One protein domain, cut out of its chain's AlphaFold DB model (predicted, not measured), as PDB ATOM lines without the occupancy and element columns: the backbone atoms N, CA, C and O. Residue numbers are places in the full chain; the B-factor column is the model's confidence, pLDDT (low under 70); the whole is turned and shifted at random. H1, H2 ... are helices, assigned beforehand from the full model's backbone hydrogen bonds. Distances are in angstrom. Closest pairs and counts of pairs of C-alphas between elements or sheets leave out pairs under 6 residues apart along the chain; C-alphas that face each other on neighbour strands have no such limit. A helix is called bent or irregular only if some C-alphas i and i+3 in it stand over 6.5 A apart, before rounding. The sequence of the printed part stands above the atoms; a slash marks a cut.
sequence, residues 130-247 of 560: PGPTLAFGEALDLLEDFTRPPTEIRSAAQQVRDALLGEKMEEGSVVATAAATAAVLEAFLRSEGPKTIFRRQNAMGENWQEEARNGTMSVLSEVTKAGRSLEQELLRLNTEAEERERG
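This is residues 130 to 247 of the 560 residues of the protein "Sti1 protein" of Symbiodinium natans (UniProt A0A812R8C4). Four helices, H1, H2, H6 and H4, make a four-sided body in which each touches the next, with H3 across one end and the short H5 at the other. From the H3 end a long last helix, H7, runs on as an arm, and residues 239 to 247, of which 239 to 246 belong to H7, stick out. The printed part has 118 residues with seven named helices, H1 to H7 in order, and no named strand; the class is all helix, and the helices that touch are mostly crossed. It is compact by its radius of gyration of the C-alphas, 15.2 A, yet elongated, spanning 56 by 30 by 22 A, and without the free residues the body spans 41 by 30 by 22 A.

Start with H1, residues 131 to 143, and the hub, H2, residues 150 to 165, which touches four other helices. The two form a helical hairpin, running opposite ways at a steep tilt of 41 degrees; look at Ala 139 and Ala 156, their closest C-alphas, 4.7 A apart. H3, residues 178 to 190, touches H2 with residues 181 to 185 alone, and the closest C-alphas, of Leu 164 and Leu 185, are 6.5 A apart. H4, residues 193 to 202, touches H1 at a shallow tilt of 22 degrees, closest at the C-alphas of Leu 143 and Arg 200, 6.7 A. H5, residues 208 to 213, only just touches H2, with 3 pairs of C-alphas within 8 A, the closest those of Pro 150 and Glu 211, 5.4 A. H6, residues 216 to 225, touches H2 the same way at a shallow tilt of 21 degrees, closest at the C-alphas of Arg 154 and Thr 216, 4.8 A. H6 also touches H4, closest at the C-alphas of Gln 201 and Met 217, 6.4 A. H7, residues 227 to 246, touches H3 with residues 230 to 237 alone, closest at the C-alphas of Ala 182 and Leu 237, 7.0 A. In H2 to H7 every O i to N i+4 pair is within hydrogen-bond range; in H1, 7 of 9 are.

Find C-alpha 131 at (-18.340, -6.998, -26.883), where H1 begins its 20.4 A; it is irregular, only just, with C-alphas 132 and 135 6.8 A apart. H2 runs 21.9 A from C-alpha 150 at (-31.260, 12.275, -11.676). H3 measures 18.4 A, H4 14.3 A, H5 8.6 A and H6 14.2 A. H7 runs 28.2 A to C-alpha 246 at (-16.787, -33.094, -17.368).

The C-alphas farthest apart, of Glu 206 and Gly 247, are 55.6 A apart. The printed part has no cut, and the link from H2 to H3 is long. Confidence is under 70 at residues 166 to 180, 204 to 205, 226 to 235 and 237 to 247.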
ATOM      1  N   PRO A 130     -16.004  -6.802 -22.576       85.25
ATOM      2  CA  PRO A 130     -15.823  -7.100 -23.990       85.25
ATOM      3  C   PRO A 130     -17.157  -7.269 -24.740       85.25
ATOM      4  O   PRO A 130     -18.107  -7.885 -24.263       85.25
ATOM      5  N   GLY A 131     -17.205  -6.783 -25.983       84.69
ATOM      6  CA  GLY A 131     -18.340  -6.998 -26.883       84.69
ATOM      7  C   GLY A 131     -19.628  -6.303 -26.407       84.69
ATOM      8  O   GLY A 131     -19.591  -5.100 -26.146       84.69
ATOM      9  N   PRO A 132     -20.773  -7.009 -26.320       78.19
ATOM     10  CA  PRO A 132     -22.067  -6.391 -26.022       78.19
ATOM     11  C   PRO A 132     -22.183  -5.859 -24.585       78.19
ATOM     12  O   PRO A 132     -23.033  -5.015 -24.320       78.19
ATOM     13  N   THR A 133     -21.320  -6.290 -23.657       84.06
ATOM     14  CA  THR A 133     -21.342  -5.801 -22.267       84.06
ATOM     15  C   THR A 133     -20.764  -4.390 -22.124       84.06
ATOM     16  O   THR A 133     -20.798  -3.829 -21.033       84.06
ATOM     17  N   LEU A 134     -20.212  -3.793 -23.190       87.88
ATOM     18  CA  LEU A 134     -19.586  -2.468 -23.125       87.88
ATOM     19  C   LEU A 134     -20.563  -1.384 -22.641       87.88
ATOM     20  O   LEU A 134     -20.197  -0.590 -21.775       87.88
ATOM     21  N   ALA A 135     -21.805  -1.401 -23.138       85.81
ATOM     22  CA  ALA A 135     -22.860  -0.464 -22.736       85.81
ATOM     23  C   ALA A 135     -23.195  -0.577 -21.238       85.81
ATOM     24  O   ALA A 135     -23.422   0.421 -20.560       85.81
ATOM     25  N   PHE A 136     -23.135  -1.792 -20.687       87.75
ATOM     26  CA  PHE A 136     -23.305  -2.021 -19.254       87.75
ATOM     27  C   PHE A 136     -22.181  -1.370 -18.431       87.75
ATOM     28  O   PHE A 136     -22.437  -0.762 -17.391       87.75
ATOM     29  N   GLY A 137     -20.940  -1.424 -18.924       88.81
ATOM     30  CA  GLY A 137     -19.817  -0.707 -18.320       88.81
ATOM     31  C   GLY A 137     -19.991   0.815 -18.339       88.81
ATOM     32  O   GLY A 137     -19.639   1.483 -17.370       88.81
ATOM     33  N   GLU A 138     -20.565   1.372 -19.409       90.75
ATOM     34  CA  GLU A 138     -20.881   2.806 -19.494       90.75
ATOM     35  C   GLU A 138     -21.951   3.213 -18.479       90.75
ATOM     36  O   GLU A 138     -21.791   4.229 -17.803       90.75
ATOM     37  N   ALA A 139     -22.988   2.389 -18.310       91.69
ATOM     38  CA  ALA A 139     -24.013   2.606 -17.296       91.69
ATOM     39  C   ALA A 139     -23.420   2.583 -15.874       91.69
ATOM     40  O   ALA A 139     -23.704   3.475 -15.075       91.69
ATOM     41  N   LEU A 140     -22.533   1.629 -15.563       92.12
ATOM     42  CA  LEU A 140     -21.834   1.584 -14.271       92.12
ATOM     43  C   LEU A 140     -20.935   2.805 -14.038       92.12
ATOM     44  O   LEU A 140     -20.873   3.321 -12.922       92.12
ATOM     45  N   ASP A 141     -20.245   3.284 -15.071       92.12
ATOM     46  CA  ASP A 141     -19.413   4.482 -14.964       92.12
ATOM     47  C   ASP A 141     -20.251   5.762 -14.825       92.12
ATOM     48  O   ASP A 141     -19.769   6.726 -14.228       92.12
ATOM     49  N   LEU A 142     -21.478   5.792 -15.358       92.19
ATOM     50  CA  LEU A 142     -22.423   6.896 -15.162       92.19
ATOM     51  C   LEU A 142     -22.976   6.913 -13.733       92.19
ATOM     52  O   LEU A 142     -23.119   7.983 -13.151       92.19
ATOM     53  N   LEU A 143     -23.222   5.744 -13.133       91.19
ATOM     54  CA  LEU A 143     -23.661   5.646 -11.735       91.19
ATOM     55  C   LEU A 143     -22.620   6.190 -10.741       91.19
ATOM     56  O   LEU A 143     -23.005   6.747  -9.710       91.19
ATOM     57  N   GLU A 144     -21.325   6.081 -11.054       90.00
ATOM     58  CA  GLU A 144     -20.236   6.696 -10.271       90.00
ATOM     59  C   GLU A 144     -20.085   8.213 -10.510       90.00
ATOM     60  O   GLU A 144     -19.345   8.879  -9.788       90.00
ATOM     61  N   ASP A 145     -20.758   8.791 -11.511       89.19
ATOM     62  CA  ASP A 145     -20.748  10.235 -11.744       89.19
ATOM     63  C   ASP A 145     -21.876  10.912 -10.945       89.19
ATOM     64  O   ASP A 145     -23.053  10.915 -11.312       89.19
ATOM     65  N   PHE A 146     -21.517  11.489  -9.798       83.31
ATOM     66  CA  PHE A 146     -22.454  12.172  -8.897       83.31
ATOM     67  C   PHE A 146     -22.884  13.561  -9.381       83.31
ATOM     68  O   PHE A 146     -23.752  14.171  -8.765       83.31
ATOM     69  N   THR A 147     -22.308  14.056 -10.479       84.38
ATOM     70  CA  THR A 147     -22.650  15.374 -11.038       84.38
ATOM     71  C   THR A 147     -23.812  15.327 -12.028       84.38
ATOM     72  O   THR A 147     -24.347  16.363 -12.421       84.38
ATOM     73  N   ARG A 148     -24.208  14.122 -12.449       88.00
ATOM     74  CA  ARG A 148     -25.211  13.910 -13.495       88.00
ATOM     75  C   ARG A 148     -26.635  14.117 -12.989       88.00
ATOM     76  O   ARG A 148     -26.918  13.840 -11.821       88.00
ATOM     77  N   PRO A 149     -27.552  14.557 -13.870       88.12
ATOM     78  CA  PRO A 149     -28.935  14.777 -13.487       88.12
ATOM     79  C   PRO A 149     -29.624  13.454 -13.104       88.12
ATOM     80  O   PRO A 149     -29.349  12.411 -13.711       88.12
ATOM     81  N   PRO A 150     -30.586  13.481 -12.162       87.06
ATOM     82  CA  PRO A 150     -31.260  12.275 -11.676       87.06
ATOM     83  C   PRO A 150     -31.931  11.435 -12.779       87.06
ATOM     84  O   PRO A 150     -32.073  10.221 -12.636       87.06
ATOM     85  N   THR A 151     -32.357  12.052 -13.884       88.25
ATOM     86  CA  THR A 151     -32.992  11.374 -15.029       88.25
ATOM     87  C   THR A 151     -32.034  10.447 -15.776       88.25
ATOM     88  O   THR A 151     -32.393   9.307 -16.074       88.25
ATOM     89  N   GLU A 152     -30.809  10.904 -16.041       90.88
ATOM     90  CA  GLU A 152     -29.754  10.104 -16.675       90.88
ATOM     91  C   GLU A 152     -29.339   8.943 -15.769       90.88
ATOM     92  O   GLU A 152     -29.221   7.803 -16.218       90.88
ATOM     93  N   ILE A 153     -29.209   9.215 -14.470       91.19
ATOM     94  CA  ILE A 153     -28.858   8.215 -13.459       91.19
ATOM     95  C   ILE A 153     -29.927   7.133 -13.353       91.19
ATOM     96  O   ILE A 153     -29.596   5.948 -13.315       91.19
ATOM     97  N   ARG A 154     -31.210   7.511 -13.372       90.50
ATOM     98  CA  ARG A 154     -32.311   6.546 -13.408       90.50
ATOM     99  C   ARG A 154     -32.223   5.652 -14.643       90.50
ATOM    100  O   ARG A 154     -32.397   4.446 -14.518       90.50
ATOM    101  N   SER A 155     -31.950   6.230 -15.814       91.62
ATOM    102  CA  SER A 155     -31.789   5.475 -17.063       91.62
ATOM    103  C   SER A 155     -30.620   4.486 -16.986       91.62
ATOM    104  O   SER A 155     -30.778   3.320 -17.336       91.62
ATOM    105  N   ALA A 156     -29.469   4.893 -16.440       92.38
ATOM    106  CA  ALA A 156     -28.348   3.977 -16.225       92.38
ATOM    107  C   ALA A 156     -28.659   2.886 -15.188       92.38
ATOM    108  O   ALA A 156     -28.340   1.721 -15.414       92.38
ATOM    109  N   ALA A 157     -29.322   3.223 -14.078       90.50
ATOM    110  CA  ALA A 157     -29.756   2.243 -13.081       90.50
ATOM    111  C   ALA A 157     -30.712   1.208 -13.693       90.50
ATOM    112  O   ALA A 157     -30.598   0.016 -13.418       90.50
ATOM    113  N   GLN A 158     -31.617   1.669 -14.557       90.06
ATOM    114  CA  GLN A 158     -32.553   0.843 -15.303       90.06
ATOM    115  C   GLN A 158     -31.819  -0.101 -16.263       90.06
ATOM    116  O   GLN A 158     -32.055  -1.301 -16.227       90.06
ATOM    117  N   GLN A 159     -30.858   0.407 -17.039       88.81
ATOM    118  CA  GLN A 159     -30.025  -0.418 -17.922       88.81
ATOM    119  C   GLN A 159     -29.246  -1.488 -17.149       88.81
ATOM    120  O   GLN A 159     -29.187  -2.637 -17.582       88.81
ATOM    121  N   VAL A 160     -28.672  -1.135 -15.994       88.56
ATOM    122  CA  VAL A 160     -27.977  -2.096 -15.124       88.56
ATOM    123  C   VAL A 160     -28.943  -3.160 -14.612       88.56
ATOM    124  O   VAL A 160     -28.613  -4.345 -14.634       88.56
ATOM    125  N   ARG A 161     -30.141  -2.761 -14.179       87.19
ATOM    126  CA  ARG A 161     -31.172  -3.689 -13.719       87.19
ATOM    127  C   ARG A 161     -31.604  -4.639 -14.828       87.19
ATOM    128  O   ARG A 161     -31.573  -5.848 -14.623       87.19
ATOM    129  N   ASP A 162     -31.962  -4.113 -15.987       84.62
ATOM    130  CA  ASP A 162     -32.493  -4.910 -17.090       84.62
ATOM    131  C   ASP A 162     -31.415  -5.866 -17.635       84.62
ATOM    132  O   ASP A 162     -31.699  -7.032 -17.909       84.62
ATOM    133  N   ALA A 163     -30.148  -5.432 -17.673       82.50
ATOM    134  CA  ALA A 163     -29.017  -6.282 -18.044       82.50
ATOM    135  C   ALA A 163     -28.758  -7.429 -17.046       82.50
ATOM    136  O   ALA A 163     -28.363  -8.515 -17.465       82.50
ATOM    137  N   LEU A 164     -28.968  -7.207 -15.742       79.69
ATOM    138  CA  LEU A 164     -28.732  -8.220 -14.704       79.69
ATOM    139  C   LEU A 164     -29.929  -9.156 -14.486       79.69
ATOM    140  O   LEU A 164     -29.724 -10.324 -14.166       79.69
ATOM    141  N   LEU A 165     -31.159  -8.656 -14.632       77.50
ATOM    142  CA  LEU A 165     -32.388  -9.414 -14.356       77.50
ATOM    143  C   LEU A 165     -33.002 -10.055 -15.603       77.50
ATOM    144  O   LEU A 165     -33.879 -10.906 -15.473       77.50
ATOM    145  N   GLY A 166     -32.551  -9.682 -16.803       65.69
ATOM    146  CA  GLY A 166     -33.025 -10.280 -18.052       65.69
ATOM    147  C   GLY A 166     -34.497  -9.989 -18.363       65.69
ATOM    148  O   GLY A 166     -35.104 -10.699 -19.169       65.69
ATOM    149  N   GLU A 167     -35.092  -8.968 -17.741       54.56
ATOM    150  CA  GLU A 167     -36.454  -8.544 -18.054       54.56
ATOM    151  C   GLU A 167     -36.464  -7.790 -19.392       54.56
ATOM    152  O   GLU A 167     -35.743  -6.813 -19.576       54.56
ATOM    153  N   LYS A 168     -37.247  -8.326 -20.339       42.50
ATOM    154  CA  LYS A 168     -37.516  -7.866 -21.713       42.50
ATOM    155  C   LYS A 168     -36.924  -6.493 -22.076       42.50
ATOM    156  O   LYS A 168     -37.541  -5.461 -21.826       42.50
ATOM    157  N   MET A 169     -35.815  -6.502 -22.821       40.72
ATOM    158  CA  MET A 169     -35.593  -5.438 -23.803       40.72
ATOM    159  C   MET A 169     -36.779  -5.467 -24.774       40.72
ATOM    160  O   MET A 169     -37.136  -6.542 -25.267       40.72
ATOM    161  N   GLU A 170     -37.434  -4.323 -24.981       33.59
ATOM    162  CA  GLU A 170     -38.570  -4.224 -25.898       33.59
ATOM    163  C   GLU A 170     -38.229  -4.804 -27.281       33.59
ATOM    164  O   GLU A 170     -37.091  -4.770 -27.757       33.59
ATOM    165  N   GLU A 171     -39.251  -5.419 -27.871       34.25
ATOM    166  CA  GLU A 171     -39.219  -6.310 -29.026       34.25
ATOM    167  C   GLU A 171     -38.382  -5.758 -30.192       34.25
ATOM    168  O   GLU A 171     -38.784  -4.836 -30.895       34.25
ATOM    169  N   GLY A 172     -37.212  -6.362 -30.431       41.31
ATOM    170  CA  GLY A 172     -36.427  -6.096 -31.641       41.31
ATOM    171  C   GLY A 172     -34.927  -6.373 -31.562       41.31
ATOM    172  O   GLY A 172     -34.293  -6.510 -32.605       41.31
ATOM    173  N   SER A 173     -34.336  -6.508 -30.371       36.50
ATOM    174  CA  SER A 173     -32.887  -6.705 -30.241       36.50
ATOM    175  C   SER A 173     -32.547  -7.821 -29.260       36.50
ATOM    176  O   SER A 173     -32.657  -7.650 -28.054       36.50
ATOM    177  N   VAL A 174     -32.092  -8.940 -29.834       39.16
ATOM    178  CA  VAL A 174     -31.328 -10.039 -29.222       39.16
ATOM    179  C   VAL A 174     -31.930 -10.606 -27.931       39.16
ATOM    180  O   VAL A 174     -31.754 -10.069 -26.843       39.16
ATOM    181  N   VAL A 175     -32.559 -11.781 -28.051       40.72
ATOM    182  CA  VAL A 175     -32.850 -12.669 -26.916       40.72
ATOM    183  C   VAL A 175     -31.588 -12.771 -26.058       40.72
ATOM    184  O   VAL A 175     -30.568 -13.278 -26.532       40.72
ATOM    185  N   ALA A 176     -31.635 -12.268 -24.822       51.88
ATOM    186  CA  ALA A 176     -30.557 -12.441 -23.861       51.88
ATOM    187  C   ALA A 176     -30.394 -13.946 -23.611       51.88
ATOM    188  O   ALA A 176     -31.147 -14.570 -22.867       51.88
ATOM    189  N   THR A 177     -29.469 -14.569 -24.338       59.88
ATOM    190  CA  THR A 177     -29.112 -15.969 -24.113       59.88
ATOM    191  C   THR A 177     -28.557 -16.103 -22.696       59.88
ATOM    192  O   THR A 177     -27.900 -15.182 -22.212       59.88
ATOM    193  N   ALA A 178     -28.755 -17.249 -22.039       62.31
ATOM    194  CA  ALA A 178     -28.191 -17.497 -20.705       62.31
ATOM    195  C   ALA A 178     -26.673 -17.206 -20.640       62.31
ATOM    196  O   ALA A 178     -26.170 -16.715 -19.635       62.31
ATOM    197  N   ALA A 179     -25.954 -17.418 -21.751       65.12
ATOM    198  CA  ALA A 179     -24.539 -17.083 -21.896       65.12
ATOM    199  C   ALA A 179     -24.246 -15.568 -21.877       65.12
ATOM    200  O   ALA A 179     -23.226 -15.148 -21.334       65.12
ATOM    201  N   ALA A 180     -25.124 -14.737 -22.445       69.06
ATOM    202  CA  ALA A 180     -24.987 -13.281 -22.388       69.06
ATOM    203  C   ALA A 180     -25.238 -12.760 -20.967       69.06
ATOM    204  O   ALA A 180     -24.463 -11.944 -20.470       69.06
ATOM    205  N   THR A 181     -26.258 -13.289 -20.288       71.25
ATOM    206  CA  THR A 181     -26.541 -12.967 -18.882       71.25
ATOM    207  C   THR A 181     -25.371 -13.368 -17.982       71.25
ATOM    208  O   THR A 181     -24.906 -12.560 -17.184       71.25
ATOM    209  N   ALA A 182     -24.809 -14.566 -18.176       73.44
ATOM    210  CA  ALA A 182     -23.613 -15.030 -17.470       73.44
ATOM    211  C   ALA A 182     -22.422 -14.068 -17.606       73.44
ATOM    212  O   ALA A 182     -21.795 -13.710 -16.609       73.44
ATOM    213  N   ALA A 183     -22.141 -13.610 -18.829       77.62
ATOM    214  CA  ALA A 183     -21.047 -12.680 -19.098       77.62
ATOM    215  C   ALA A 183     -21.261 -11.314 -18.424       77.62
ATOM    216  O   ALA A 183     -20.313 -10.731 -17.898       77.62
ATOM    217  N   VAL A 184     -22.502 -10.812 -18.395       81.56
ATOM    218  CA  VAL A 184     -22.850  -9.569 -17.686       81.56
ATOM    219  C   VAL A 184     -22.642  -9.724 -16.179       81.56
ATOM    220  O   VAL A 184     -22.048  -8.846 -15.556       81.56
ATOM    221  N   LEU A 185     -23.073 -10.845 -15.595       80.44
ATOM    222  CA  LEU A 185     -22.904 -11.135 -14.167       80.44
ATOM    223  C   LEU A 185     -21.428 -11.218 -13.771       80.44
ATOM    224  O   LEU A 185     -21.000 -10.608 -12.788       80.44
ATOM    225  N   GLU A 186     -20.636 -11.943 -14.556       81.19
ATOM    226  CA  GLU A 186     -19.198 -12.073 -14.343       81.19
ATOM    227  C   GLU A 186     -18.499 -10.711 -14.438       81.19
ATOM    228  O   GLU A 186     -17.684 -10.363 -13.575       81.19
ATOM    229  N   ALA A 187     -18.852  -9.905 -15.444       84.12
ATOM    230  CA  ALA A 187     -18.312  -8.565 -15.607       84.12
ATOM    231  C   ALA A 187     -18.716  -7.637 -14.449       84.12
ATOM    232  O   ALA A 187     -17.858  -6.931 -13.924       84.12
ATOM    233  N   PHE A 188     -19.972  -7.690 -13.992       86.25
ATOM    234  CA  PHE A 188     -20.478  -6.911 -12.856       86.25
ATOM    235  C   PHE A 188     -19.700  -7.183 -11.565       86.25
ATOM    236  O   PHE A 188     -19.317  -6.247 -10.857       86.25
ATOM    237  N   LEU A 189     -19.421  -8.454 -11.270       84.38
ATOM    238  CA  LEU A 189     -18.621  -8.822 -10.104       84.38
ATOM    239  C   LEU A 189     -17.161  -8.385 -10.254       84.38
ATOM    240  O   LEU A 189     -16.601  -7.782  -9.339       84.38
ATOM    241  N   ARG A 190     -16.548  -8.628 -11.420       85.25
ATOM    242  CA  ARG A 190     -15.154  -8.233 -11.689       85.25
ATOM    243  C   ARG A 190     -14.938  -6.728 -11.694       85.25
ATOM    244  O   ARG A 190     -13.832  -6.281 -11.400       85.25
ATOM    245  N   SER A 191     -15.959  -5.951 -12.046       85.12
ATOM    246  CA  SER A 191     -15.882  -4.498 -12.161       85.12
ATOM    247  C   SER A 191     -16.184  -3.757 -10.862       85.12
ATOM    248  O   SER A 191     -16.343  -2.537 -10.908       85.12
ATOM    249  N   GLU A 192     -16.321  -4.458  -9.733       87.31
ATOM    250  CA  GLU A 192     -16.762  -3.877  -8.456       87.31
ATOM    251  C   GLU A 192     -18.148  -3.210  -8.554       87.31
ATOM    252  O   GLU A 192     -18.441  -2.214  -7.892       87.31
ATOM    253  N   GLY A 193     -19.023  -3.764  -9.398       85.06
ATOM    254  CA  GLY A 193     -20.389  -3.287  -9.587       85.06
ATOM    255  C   GLY A 193     -21.212  -3.233  -8.293       85.06
ATOM    256  O   GLY A 193     -21.842  -2.204  -8.050       85.06
ATOM    257  N   PRO A 194     -21.166  -4.240  -7.394       84.81
ATOM    258  CA  PRO A 194     -21.852  -4.163  -6.103       84.81
ATOM    259  C   PRO A 194     -21.425  -2.954  -5.262       84.81
ATOM    260  O   PRO A 194     -22.273  -2.297  -4.657       84.81
ATOM    261  N   LYS A 195     -20.125  -2.613  -5.263       82.31
ATOM    262  CA  LYS A 195     -19.625  -1.416  -4.570       82.31
ATOM    263  C   LYS A 195     -20.183  -0.147  -5.205       82.31
ATOM    264  O   LYS A 195     -20.562   0.752  -4.465       82.31
ATOM    265  N   THR A 196     -20.289  -0.087  -6.532       87.19
ATOM    266  CA  THR A 196     -20.917   1.046  -7.229       87.19
ATOM    267  C   THR A 196     -22.368   1.248  -6.824       87.19
ATOM    268  O   THR A 196     -22.753   2.354  -6.446       87.19
ATOM    269  N   ILE A 197     -23.164   0.175  -6.824       87.94
ATOM    270  CA  ILE A 197     -24.569   0.238  -6.404       87.94
ATOM    271  C   ILE A 197     -24.671   0.704  -4.950       87.94
ATOM    272  O   ILE A 197     -25.416   1.636  -4.653       87.94
ATOM    273  N   PHE A 198     -23.871   0.115  -4.060       83.06
ATOM    274  CA  PHE A 198     -23.860   0.468  -2.644       83.06
ATOM    275  C   PHE A 198     -23.456   1.929  -2.403       83.06
ATOM    276  O   PHE A 198     -24.101   2.625  -1.620       83.06
ATOM    277  N   ARG A 199     -22.405   2.422  -3.068       83.12
ATOM    278  CA  ARG A 199     -21.991   3.828  -2.961       83.12
ATOM    279  C   ARG A 199     -23.093   4.756  -3.424       83.12
ATOM    280  O   ARG A 199     -23.393   5.709  -2.717       83.12
ATOM    281  N   ARG A 200     -23.708   4.475  -4.580       86.69
ATOM    282  CA  ARG A 200     -24.756   5.343  -5.116       86.69
ATOM    283  C   ARG A 200     -25.977   5.372  -4.206       86.69
ATOM    284  O   ARG A 200     -26.499   6.446  -3.946       86.69
ATOM    285  N   GLN A 201     -26.370   4.226  -3.649       82.81
ATOM    286  CA  GLN A 201     -27.482   4.144  -2.701       82.81
ATOM    287  C   GLN A 201     -27.250   4.927  -1.402       82.81
ATOM    288  O   GLN A 201     -28.203   5.425  -0.808       82.81
ATOM    289  N   ASN A 202     -26.001   5.010  -0.946       80.25
ATOM    290  CA  ASN A 202     -25.640   5.687   0.300       80.25
ATOM    291  C   ASN A 202     -25.106   7.109   0.090       80.25
ATOM    292  O   ASN A 202     -24.736   7.776   1.057       80.25
ATOM    293  N   ALA A 203     -25.032   7.579  -1.154       78.00
ATOM    294  CA  ALA A 203     -24.549   8.912  -1.447       78.00
ATOM    295  C   ALA A 203     -25.608   9.951  -1.076       78.00
ATOM    296  O   ALA A 203     -26.660  10.062  -1.702       78.00
ATOM    297  N   MET A 204     -25.296  10.757  -0.067       67.69
ATOM    298  CA  MET A 204     -26.103  11.905   0.331       67.69
ATOM    299  C   MET A 204     -25.615  13.135  -0.450       67.69
ATOM    300  O   MET A 204     -24.832  13.929   0.062       67.69
ATOM    301  N   GLY A 205     -25.999  13.232  -1.727       69.06
ATOM    302  CA  GLY A 205     -25.689  14.375  -2.603       69.06
ATOM    303  C   GLY A 205     -26.782  15.446  -2.599       69.06
ATOM    304  O   GLY A 205     -27.836  15.250  -2.007       69.06
ATOM    305  N   GLU A 206     -26.582  16.563  -3.300       70.19
ATOM    306  CA  GLU A 206     -27.563  17.669  -3.355       70.19
ATOM    307  C   GLU A 206     -28.941  17.222  -3.882       70.19
ATOM    308  O   GLU A 206     -29.977  17.672  -3.395       70.19
ATOM    309  N   ASN A 207     -28.954  16.241  -4.792       74.12
ATOM    310  CA  ASN A 207     -30.157  15.783  -5.491       74.12
ATOM    311  C   ASN A 207     -30.750  14.477  -4.931       74.12
ATOM    312  O   ASN A 207     -31.618  13.877  -5.564       74.12
ATOM    313  N   TRP A 208     -30.320  14.011  -3.750       79.94
ATOM    314  CA  TRP A 208     -30.732  12.697  -3.224       79.94
ATOM    315  C   TRP A 208     -32.260  12.552  -3.095       79.94
ATOM    316  O   TRP A 208     -32.822  11.486  -3.345       79.94
ATOM    317  N   GLN A 209     -32.962  13.637  -2.741       81.62
ATOM    318  CA  GLN A 209     -34.424  13.641  -2.631       81.62
ATOM    319  C   GLN A 209     -35.097  13.464  -3.992       81.62
ATOM    320  O   GLN A 209     -36.128  12.800  -4.093       81.62
ATOM    321  N   GLU A 210     -34.522  14.047  -5.040       81.94
ATOM    322  CA  GLU A 210     -35.014  13.916  -6.408       81.94
ATOM    323  C   GLU A 210     -34.734  12.519  -6.961       81.94
ATOM    324  O   GLU A 210     -35.607  11.940  -7.599       81.94
ATOM    325  N   GLU A 211     -33.578  11.929  -6.641       82.81
ATOM    326  CA  GLU A 211     -33.258  10.527  -6.951       82.81
ATOM    327  C   GLU A 211     -34.162   9.528  -6.208       82.81
ATOM    328  O   GLU A 211     -34.500   8.457  -6.716       82.81
ATOM    329  N   ALA A 212     -34.608   9.868  -4.999       81.88
ATOM    330  CA  ALA A 212     -35.608   9.074  -4.298       81.88
ATOM    331  C   ALA A 212     -36.990   9.218  -4.958       81.88
ATOM    332  O   ALA A 212     -37.658   8.216  -5.225       81.88
ATOM    333  N   ARG A 213     -37.410  10.452  -5.277       85.38
ATOM    334  CA  ARG A 213     -38.707  10.749  -5.918       85.38
ATOM    335  C   ARG A 213     -38.812  10.192  -7.332       85.38
ATOM    336  O   ARG A 213     -39.883   9.745  -7.730       85.38
ATOM    337  N   ASN A 214     -37.719  10.209  -8.090       85.12
ATOM    338  CA  ASN A 214     -37.696   9.698  -9.453       85.12
ATOM    339  C   ASN A 214     -37.651   8.159  -9.505       85.12
ATOM    340  O   ASN A 214     -37.762   7.599 -10.590       85.12
ATOM    341  N   GLY A 215     -37.500   7.477  -8.364       85.31
ATOM    342  CA  GLY A 215     -37.498   6.020  -8.269       85.31
ATOM    343  C   GLY A 215     -36.148   5.344  -8.525       85.31
ATOM    344  O   GLY A 215     -36.100   4.116  -8.492       85.31
ATOM    345  N   THR A 216     -35.049   6.085  -8.716       85.81
ATOM    346  CA  THR A 216     -33.692   5.518  -8.900       85.81
ATOM    347  C   THR A 216     -33.339   4.574  -7.756       85.81
ATOM    348  O   THR A 216     -32.897   3.448  -7.974       85.81
ATOM    349  N   MET A 217     -33.622   4.993  -6.522       84.12
ATOM    350  CA  MET A 217     -33.367   4.187  -5.328       84.12
ATOM    351  C   MET A 217     -34.167   2.880  -5.300       84.12
ATOM    352  O   MET A 217     -33.659   1.862  -4.829       84.12
ATOM    353  N   SER A 218     -35.387   2.881  -5.846       86.62
ATOM    354  CA  SER A 218     -36.196   1.664  -5.980       86.62
ATOM    355  C   SER A 218     -35.555   0.688  -6.965       86.62
ATOM    356  O   SER A 218     -35.369  -0.477  -6.627       86.62
ATOM    357  N   VAL A 219     -35.131   1.183  -8.133       86.50
ATOM    358  CA  VAL A 219     -34.465   0.387  -9.181       86.50
ATOM    359  C   VAL A 219     -33.173  -0.240  -8.651       86.50
ATOM    360  O   VAL A 219     -32.963  -1.445  -8.765       86.50
ATOM    361  N   LEU A 220     -32.321   0.543  -7.982       84.50
ATOM    362  CA  LEU A 220     -31.088   0.022  -7.380       84.50
ATOM    363  C   LEU A 220     -31.381  -0.987  -6.252       84.50
ATOM    364  O   LEU A 220     -30.641  -1.957  -6.067       84.50
ATOM    365  N   SER A 221     -32.462  -0.782  -5.490       84.88
ATOM    366  CA  SER A 221     -32.902  -1.730  -4.459       84.88
ATOM    367  C   SER A 221     -33.356  -3.060  -5.063       84.88
ATOM    368  O   SER A 221     -33.050  -4.104  -4.495       84.88
ATOM    369  N   GLU A 222     -34.027  -3.053  -6.217       84.19
ATOM    370  CA  GLU A 222     -34.392  -4.272  -6.954       84.19
ATOM    371  C   GLU A 222     -33.152  -5.059  -7.380       84.19
ATOM    372  O   GLU A 222     -33.073  -6.252  -7.091       84.19
ATOM    373  N   VAL A 223     -32.142  -4.386  -7.943       82.81
ATOM    374  CA  VAL A 223     -30.845  -5.006  -8.276       82.81
ATOM    375  C   VAL A 223     -30.207  -5.648  -7.044       82.81
ATOM    376  O   VAL A 223     -29.724  -6.777  -7.092       82.81
ATOM    377  N   THR A 224     -30.252  -4.954  -5.904       79.75
ATOM    378  CA  THR A 224     -29.674  -5.450  -4.646       79.75
ATOM    379  C   THR A 224     -30.452  -6.649  -4.095       79.75
ATOM    380  O   THR A 224     -29.857  -7.634  -3.661       79.75
ATOM    381  N   LYS A 225     -31.791  -6.606  -4.135       77.56
ATOM    382  CA  LYS A 225     -32.675  -7.706  -3.704       77.56
ATOM    383  C   LYS A 225     -32.501  -8.941  -4.577       77.56
ATOM    384  O   LYS A 225     -32.513 -10.061  -4.066       77.56
ATOM    385  N   ALA A 226     -32.285  -8.733  -5.869       69.31
ATOM    386  CA  ALA A 226     -31.961  -9.795  -6.798       69.31
ATOM    387  C   ALA A 226     -30.571 -10.402  -6.562       69.31
ATOM    388  O   ALA A 226     -30.294 -11.459  -7.113       69.31
ATOM    389  N   GLY A 227     -29.728  -9.823  -5.696       62.75
ATOM    390  CA  GLY A 227     -28.399 -10.342  -5.363       62.75
ATOM    391  C   GLY A 227     -28.379 -11.832  -4.991       62.75
ATOM    392  O   GLY A 227     -27.501 -12.554  -5.448       62.75
ATOM    393  N   ARG A 228     -29.389 -12.346  -4.269       58.31
ATOM    394  CA  ARG A 228     -29.503 -13.797  -3.991       58.31
ATOM    395  C   ARG A 228     -29.833 -14.626  -5.235       58.31
ATOM    396  O   ARG A 228     -29.362 -15.749  -5.355       58.31
ATOM    397  N   SER A 229     -30.637 -14.080  -6.145       57.94
ATOM    398  CA  SER A 229     -30.956 -14.713  -7.429       57.94
ATOM    399  C   SER A 229     -29.739 -14.708  -8.359       57.94
ATOM    400  O   SER A 229     -29.486 -15.704  -9.024       57.94
ATOM    401  N   LEU A 230     -28.948 -13.627  -8.355       60.25
ATOM    402  CA  LEU A 230     -27.662 -13.549  -9.052       60.25
ATOM    403  C   LEU A 230     -26.661 -14.577  -8.507       60.25
ATOM    404  O   LEU A 230     -25.992 -15.245  -9.287       60.25
ATOM    405  N   GLU A 231     -26.562 -14.724  -7.182       63.22
ATOM    406  CA  GLU A 231     -25.711 -15.738  -6.540       63.22
ATOM    407  C   GLU A 231     -26.126 -17.166  -6.925       63.22
ATOM    408  O   GLU A 231     -25.272 -18.012  -7.189       63.22
ATOM    409  N   GLN A 232     -27.432 -17.436  -6.983       64.44
ATOM    410  CA  GLN A 232     -27.968 -18.727  -7.422       64.44
ATOM    411  C   GLN A 232     -27.689 -18.991  -8.905       64.44
ATOM    412  O   GLN A 232     -27.305 -20.105  -9.256       64.44
ATOM    413  N   GLU A 233     -27.818 -17.977  -9.762       57.34
ATOM    414  CA  GLU A 233     -27.542 -18.118 -11.193       57.34
ATOM    415  C   GLU A 233     -26.042 -18.291 -11.466       57.34
ATOM    416  O   GLU A 233     -25.656 -19.122 -12.280       57.34
ATOM    417  N   LEU A 234     -25.171 -17.603 -10.725       62.25
ATOM    418  CA  LEU A 234     -23.723 -17.841 -10.765       62.25
ATOM    419  C   LEU A 234     -23.361 -19.265 -10.344       62.25
ATOM    420  O   LEU A 234     -22.530 -19.902 -10.990       62.25
ATOM    421  N   LEU A 235     -23.984 -19.777  -9.280       69.38
ATOM    422  CA  LEU A 235     -23.788 -21.162  -8.855       69.38
ATOM    423  C   LEU A 235     -24.228 -22.134  -9.954       69.38
ATOM    424  O   LEU A 235     -23.479 -23.049 -10.286       69.38
ATOM    425  N   ARG A 236     -25.399 -21.894 -10.554       74.75
ATOM    426  CA  ARG A 236     -25.923 -22.686 -11.668       74.75
ATOM    427  C   ARG A 236     -24.982 -22.667 -12.875       74.75
ATOM    428  O   ARG A 236     -24.667 -23.721 -13.421       74.75
ATOM    429  N   LEU A 237     -24.503 -21.494 -13.285       59.47
ATOM    430  CA  LEU A 237     -23.592 -21.346 -14.420       59.47
ATOM    431  C   LEU A 237     -22.255 -22.044 -14.176       59.47
ATOM    432  O   LEU A 237     -21.732 -22.678 -15.090       59.47
ATOM    433  N   ASN A 238     -21.735 -21.984 -12.949       66.31
ATOM    434  CA  ASN A 238     -20.539 -22.727 -12.564       66.31
ATOM    435  C   ASN A 238     -20.781 -24.237 -12.621       66.31
ATOM    436  O   ASN A 238     -19.955 -24.952 -13.177       66.31
ATOM    437  N   THR A 239     -21.926 -24.729 -12.136       69.81
ATOM    438  CA  THR A 239     -22.266 -26.155 -12.258       69.81
ATOM    439  C   THR A 239     -22.441 -26.585 -13.713       69.81
ATOM    440  O   THR A 239     -21.905 -27.614 -14.102       69.81
ATOM    441  N   GLU A 240     -23.097 -25.778 -14.554       65.38
ATOM    442  CA  GLU A 240     -23.251 -26.065 -15.986       65.38
ATOM    443  C   GLU A 240     -21.903 -26.030 -16.724       65.38
ATOM    444  O   GLU A 240     -21.677 -26.810 -17.647       65.38
ATOM    445  N   ALA A 241     -20.996 -25.123 -16.351       59.25
ATOM    446  CA  ALA A 241     -19.639 -25.076 -16.888       59.25
ATOM    447  C   ALA A 241     -18.833 -26.311 -16.464       59.25
ATOM    448  O   ALA A 241     -18.236 -26.956 -17.321       59.25
ATOM    449  N   GLU A 242     -18.890 -26.700 -15.188       69.00
ATOM    450  CA  GLU A 242     -18.276 -27.936 -14.696       69.00
ATOM    451  C   GLU A 242     -18.848 -29.177 -15.395       69.00
ATOM    452  O   GLU A 242     -18.108 -30.097 -15.724       69.00
ATOM    453  N   GLU A 243     -20.154 -29.224 -15.658       69.62
ATOM    454  CA  GLU A 243     -20.800 -30.314 -16.396       69.62
ATOM    455  C   GLU A 243     -20.367 -30.356 -17.868       69.62
ATOM    456  O   GLU A 243     -20.101 -31.436 -18.400       69.62
ATOM    457  N   ARG A 244     -20.233 -29.191 -18.519       69.44
ATOM    458  CA  ARG A 244     -19.674 -29.078 -19.878       69.44
ATOM    459  C   ARG A 244     -18.216 -29.536 -19.921       69.44
ATOM    460  O   ARG A 244     -17.837 -30.239 -20.854       69.44
ATOM    461  N   GLU A 245     -17.418 -29.172 -18.920       60.78
ATOM    462  CA  GLU A 245     -16.014 -29.583 -18.792       60.78
ATOM    463  C   GLU A 245     -15.862 -31.074 -18.466       60.78
ATOM    464  O   GLU A 245     -14.918 -31.713 -18.932       60.78
ATOM    465  N   ARG A 246     -16.801 -31.662 -17.715       64.12
ATOM    466  CA  ARG A 246     -16.787 -33.094 -17.368       64.12
ATOM    467  C   ARG A 246     -17.120 -34.018 -18.543       64.12
ATOM    468  O   ARG A 246     -16.869 -35.218 -18.421       64.12
ATOM    469  N   GLY A 247     -17.615 -33.484 -19.665       47.44
ATOM    470  CA  GLY A 247     -17.964 -34.254 -20.859       47.44
ATOM    471  C   GLY A 247     -19.110 -35.246 -20.617       47.44
ATOM    472  O   GLY A 247     -19.400 -35.654 -19.497       47.44
TER     473      GLY A 247